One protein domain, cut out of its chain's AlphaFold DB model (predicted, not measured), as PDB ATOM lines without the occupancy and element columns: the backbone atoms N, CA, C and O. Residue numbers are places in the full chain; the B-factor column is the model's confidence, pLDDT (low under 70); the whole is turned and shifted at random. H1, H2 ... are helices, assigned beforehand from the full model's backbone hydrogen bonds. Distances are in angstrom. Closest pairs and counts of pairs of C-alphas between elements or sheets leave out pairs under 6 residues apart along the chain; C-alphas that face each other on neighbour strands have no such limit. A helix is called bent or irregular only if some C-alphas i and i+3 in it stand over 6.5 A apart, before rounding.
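What this domain is: This is residues 2 to 42 of the 285 residues of the protein "4Fe-4S ferredoxin-type domain-containing protein" of Sphingobacteriales bacterium BACL12 MAG-120802-bin5 (UniProt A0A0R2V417). One long helix, H2, makes most of the length of a rod, and its last part turns aside at a kink near residue 35. At the other end the short helix H1 sits off H2 on a short link and turns to the same side as the kinked end, in the outline of a shallow, uneven U. The printed part has 41 residues with two named helices, H1 then H2, and no named strand; the class is all helix. The whole is extended, with a radius of gyration of the C-alphas of 15.4 A and spans of 43 by 16 by 11 A.

How they stand to each other: Start with H2, residues 13 to 41, and look near residue 35, where it has a kink of 65 degrees. H2 is irregular there: C-alphas 32 and 35 are 7.4 A apart. Go back along the chain to H1, residues 2 to 6, which is apart from H2, with no C-alpha of the one within 8 A of the other. Residues 5 to 11 stand free, and so do residues 16 to 28 and 30 to 36, which belong to H2. In H1 every O i to N i+4 pair is within hydrogen-bond range, and in H2 22 of 25 are.

Where its parts are: Find C-alpha 13 at (128.427, 265.613, 191.459); from there H2 runs 35.0 A to C-alpha 41 at (162.693, 263.645, 184.663). Then find C-alpha 2 at (132.229, 264.388, 207.473), where H1 begins; it ends at Arg 6, 6.5 A from its first C-alpha.

The domain as a whole: The two C-alphas farthest apart are those of Glu 7 and Phe 40, at 43.7 A. The printed part has no cut, and the link from H1 to H2, 6 residues, is short. Look at the B-factor column for the model's confidence: the mean pLDDT of the printed part is 80.5, and residues 2 to 5 and 35 to 40 are under 70.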
ATOM      1  N   PHE A   2     133.178 265.490 207.212       56.75
ATOM      2  CA  PHE A   2     132.229 264.388 207.473       56.75
ATOM      3  C   PHE A   2     130.854 264.508 206.785       56.75
ATOM      4  O   PHE A   2     130.229 263.488 206.511       56.75
ATOM      5  N   THR A   3     130.393 265.721 206.470       64.00
ATOM      6  CA  THR A   3     129.137 265.982 205.737       64.00
ATOM      7  C   THR A   3     129.193 265.525 204.278       64.00
ATOM      8  O   THR A   3     128.334 264.767 203.846       64.00
ATOM      9  N   ILE A   4     130.270 265.859 203.558       69.88
ATOM     10  CA  ILE A   4     130.491 265.451 202.156       69.88
ATOM     11  C   ILE A   4     130.557 263.918 202.010       69.88
ATOM     12  O   ILE A   4     130.153 263.377 200.989       69.88
ATOM     13  N   ILE A   5     131.040 263.209 203.039       69.56
ATOM     14  CA  ILE A   5     131.162 261.739 203.039       69.56
ATOM     15  C   ILE A   5     129.806 261.042 203.267       69.56
ATOM     16  O   ILE A   5     129.624 259.911 202.826       69.56
ATOM     17  N   ARG A   6     128.862 261.682 203.975       74.94
ATOM     18  CA  ARG A   6     127.567 261.079 204.353       74.94
ATOM     19  C   ARG A   6     126.416 261.438 203.416       74.94
ATOM     20  O   ARG A   6     125.409 260.735 203.408       74.94
ATOM     21  N   GLU A   7     126.536 262.527 202.665       82.56
ATOM     22  CA  GLU A   7     125.492 262.980 201.748       82.56
ATOM     23  C   GLU A   7     125.492 262.188 200.425       82.56
ATOM     24  O   GLU A   7     126.534 261.690 199.995       82.56
ATOM     25  N   PRO A   8     124.334 262.058 199.747       80.94
ATOM     26  CA  PRO A   8     124.252 261.358 198.470       80.94
ATOM     27  C   PRO A   8     125.173 261.996 197.425       80.94
ATOM     28  O   PRO A   8     125.189 263.218 197.273       80.94
ATOM     29  N   VAL A   9     125.862 261.171 196.626       77.19
ATOM     30  CA  VAL A   9     126.779 261.618 195.552       77.19
ATOM     31  C   VAL A   9     126.108 262.608 194.587       77.19
ATOM     32  O   VAL A   9     126.767 263.498 194.056       77.19
ATOM     33  N   ALA A  10     124.785 262.508 194.420       80.88
ATOM     34  CA  ALA A  10     123.977 263.421 193.615       80.88
ATOM     35  C   ALA A  10     124.064 264.899 194.055       80.88
ATOM     36  O   ALA A  10     123.933 265.787 193.218       80.88
ATOM     37  N   MET A  11     124.325 265.173 195.338       79.56
ATOM     38  CA  MET A  11     124.473 266.536 195.873       79.56
ATOM     39  C   MET A  11     125.886 267.106 195.667       79.56
ATOM     40  O   MET A  11     126.076 268.316 195.751       79.56
ATOM     41  N   HIS A  12     126.869 266.254 195.344       83.56
ATOM     42  CA  HIS A  12     128.289 266.609 195.202       83.56
ATOM     43  C   HIS A  12     128.879 266.150 193.856       83.56
ATOM     44  O   HIS A  12     130.071 265.850 193.756       83.56
ATOM     45  N   ILE A  13     128.054 266.111 192.800       86.19
ATOM     46  CA  ILE A  13     128.427 265.613 191.459       86.19
ATOM     47  C   ILE A  13     129.666 266.323 190.907       86.19
ATOM     48  O   ILE A  13     130.548 265.674 190.352       86.19
ATOM     49  N   ALA A  14     129.769 267.642 191.087       87.44
ATOM     50  CA  ALA A  14     130.908 268.409 190.586       87.44
ATOM     51  C   ALA A  14     132.231 267.986 191.253       87.44
ATOM     52  O   ALA A  14     133.236 267.794 190.566       87.44
ATOM     53  N   GLY A  15     132.226 267.782 192.576       86.25
ATOM     54  CA  GLY A  15     133.396 267.311 193.320       86.25
ATOM     55  C   GLY A  15     133.774 265.879 192.943       86.25
ATOM     56  O   GLY A  15     134.944 265.593 192.694       86.25
ATOM     57  N   PHE A  16     132.777 265.003 192.805       87.44
ATOM     58  CA  PHE A  16     132.979 263.618 192.387       87.44
ATOM     59  C   PHE A  16     133.568 263.513 190.973       87.44
ATOM     60  O   PHE A  16     134.578 262.838 190.786       87.44
ATOM     61  N   ILE A  17     132.998 264.220 189.989       92.62
ATOM     62  CA  ILE A  17     133.514 264.239 188.612       92.62
ATOM     63  C   ILE A  17     134.936 264.806 188.576       92.62
ATOM     64  O   ILE A  17     135.784 264.260 187.877       92.62
ATOM     65  N   SER A  18     135.220 265.857 189.349       91.31
ATOM     66  CA  SER A  18     136.558 266.459 189.406       91.31
ATOM     67  C   SER A  18     137.603 265.480 189.947       91.31
ATOM     68  O   SER A  18     138.663 265.321 189.346       91.31
ATOM     69  N   ILE A  19     137.294 264.771 191.039       91.88
ATOM     70  CA  ILE A  19     138.184 263.748 191.609       91.88
ATOM     71  C   ILE A  19     138.344 262.571 190.643       91.88
ATOM     72  O   ILE A  19     139.460 262.088 190.454       91.88
ATOM     73  N   LEU A  20     137.263 262.123 190.002       93.88
ATOM     74  CA  LEU A  20     137.302 261.029 189.033       93.88
ATOM     75  C   LEU A  20     138.172 261.395 187.824       93.88
ATOM     76  O   LEU A  20     139.060 260.632 187.454       93.88
ATOM     77  N   ALA A  21     137.961 262.577 187.245       95.12
ATOM     78  CA  ALA A  21     138.744 263.075 186.120       95.12
ATOM     79  C   ALA A  21     140.222 263.216 186.497       95.12
ATOM     80  O   ALA A  21     141.089 262.723 185.779       95.12
ATOM     81  N   PHE A  22     140.511 263.815 187.656       95.00
ATOM     82  CA  PHE A  22     141.871 263.930 188.174       95.00
ATOM     83  C   PHE A  22     142.527 262.556 188.346       95.00
ATOM     84  O   PHE A  22     143.652 262.352 187.898       95.00
ATOM     85  N   THR A  23     141.802 261.590 188.915       94.56
ATOM     86  CA  THR A  23     142.283 260.218 189.120       94.56
ATOM     87  C   THR A  23     142.580 259.521 187.795       94.56
ATOM     88  O   THR A  23     143.636 258.912 187.656       94.56
ATOM     89  N   VAL A  24     141.693 259.636 186.801       94.69
ATOM     90  CA  VAL A  24     141.885 259.034 185.472       94.69
ATOM     91  C   VAL A  24     143.087 259.649 184.761       94.69
ATOM     92  O   VAL A  24     143.898 258.915 184.201       94.69
ATOM     93  N   VAL A  25     143.243 260.974 184.814       92.56
ATOM     94  CA  VAL A  25     144.397 261.662 184.216       92.56
ATOM     95  C   VAL A  25     145.692 261.231 184.902       92.56
ATOM     96  O   VAL A  25     146.635 260.833 184.220       92.56
ATOM     97  N   PHE A  26     145.740 261.236 186.237       88.19
ATOM     98  CA  PHE A  26     146.918 260.788 186.982       88.19
ATOM     99  C   PHE A  26     147.252 259.322 186.713       88.19
ATOM    100  O   PHE A  26     148.418 258.987 186.512       88.19
ATOM    101  N   TYR A  27     146.239 258.457 186.658       89.00
ATOM    102  CA  TYR A  27     146.418 257.053 186.315       89.00
ATOM    103  C   TYR A  27     146.959 256.892 184.897       89.00
ATOM    104  O   TYR A  27     147.906 256.142 184.697       89.00
ATOM    105  N   ALA A  28     146.418 257.616 183.916       87.62
ATOM    106  CA  ALA A  28     146.883 257.550 182.534       87.62
ATOM    107  C   ALA A  28     148.343 258.005 182.403       87.62
ATOM    108  O   ALA A  28     149.134 257.329 181.740       87.62
ATOM    109  N   VAL A  29     148.714 259.095 183.086       83.62
ATOM    110  CA  VAL A  29     150.098 259.584 183.166       83.62
ATOM    111  C   VAL A  29     150.996 258.545 183.831       83.62
ATOM    112  O   VAL A  29     152.074 258.257 183.326       83.62
ATOM    113  N   PHE A  30     150.567 257.924 184.925       80.50
ATOM    114  CA  PHE A  30     151.368 256.893 185.581       80.50
ATOM    115  C   PHE A  30     151.471 255.611 184.740       80.50
ATOM    116  O   PHE A  30     152.530 255.001 184.663       80.50
ATOM    117  N   ALA A  31     150.407 255.202 184.058       82.56
ATOM    118  CA  ALA A  31     150.408 254.002 183.232       82.56
ATOM    119  C   ALA A  31     151.297 254.156 181.987       82.56
ATOM    120  O   ALA A  31     151.992 253.213 181.626       82.56
ATOM    121  N   HIS A  32     151.313 255.336 181.356       80.38
ATOM    122  CA  HIS A  32     152.002 255.538 180.072       80.38
ATOM    123  C   HIS A  32     153.307 256.336 180.173       80.38
ATOM    124  O   HIS A  32     154.214 256.124 179.375       80.38
ATOM    125  N   ALA A  33     153.431 257.254 181.134       76.25
ATOM    126  CA  ALA A  33     154.582 258.153 181.254       76.25
ATOM    127  C   ALA A  33     155.503 257.830 182.443       76.25
ATOM    128  O   ALA A  33     156.520 258.503 182.619       76.25
ATOM    129  N   ARG A  34     155.212 256.794 183.248       70.75
ATOM    130  CA  ARG A  34     156.062 256.408 184.393       70.75
ATOM    131  C   ARG A  34     157.503 256.151 183.983       70.75
ATOM    132  O   ARG A  34     158.408 256.617 184.675       70.75
ATOM    133  N   GLU A  35     157.715 255.445 182.880       68.19
ATOM    134  CA  GLU A  35     159.060 255.132 182.385       68.19
ATOM    135  C   GLU A  35     159.801 256.399 181.949       68.19
ATOM    136  O   GLU A  35     160.964 256.576 182.301       68.19
ATOM    137  N   MET A  36     159.119 257.354 181.305       67.81
ATOM    138  CA  MET A  36     159.737 258.633 180.946       67.81
ATOM    139  C   MET A  36     160.128 259.458 182.178       67.81
ATOM    140  O   MET A  36     161.209 260.043 182.213       67.81
ATOM    141  N   VAL A  37     159.276 259.495 183.206       68.94
ATOM    142  CA  VAL A  37     159.561 260.258 184.429       68.94
ATOM    143  C   VAL A  37     160.766 259.679 185.166       68.94
ATOM    144  O   VAL A  37     161.655 260.433 185.552       68.94
ATOM    145  N   HIS A  38     160.831 258.358 185.336       65.50
ATOM    146  CA  HIS A  38     161.928 257.729 186.076       65.50
ATOM    147  C   HIS A  38     163.261 257.803 185.323       65.50
ATOM    148  O   HIS A  38     164.288 258.029 185.959       65.50
ATOM    149  N   THR A  39     163.247 257.686 183.993       64.12
ATOM    150  CA  THR A  39     164.475 257.687 183.182       64.12
ATOM    151  C   THR A  39     164.969 259.098 182.844       64.12
ATOM    152  O   THR A  39     166.177 259.338 182.836       64.12
ATOM    153  N   PHE A  40     164.070 260.057 182.584       69.81
ATOM    154  CA  PHE A  40     164.451 261.392 182.098       69.81
ATOM    155  C   PHE A  40     164.204 262.529 183.089       69.81
ATOM    156  O   PHE A  40     165.034 263.433 183.178       69.81
ATOM    157  N   ALA A  41     163.077 262.519 183.806       74.06
ATOM    158  CA  ALA A  41     162.693 263.645 184.663       74.06
ATOM    159  C   ALA A  41     163.267 263.537 186.080       74.06
ATOM    160  O   ALA A  41     163.509 264.557 186.721       74.06
ATOM    161  N   CYS A  42     163.476 262.317 186.578       73.75
ATOM    162  CA  CYS A  42     163.917 262.085 187.941       73.75
ATOM    163  C   CYS A  42     165.391 262.501 188.108       73.75
ATOM    164  O   CYS A  42     166.286 261.824 187.590       73.75
TER     165      CYS A  42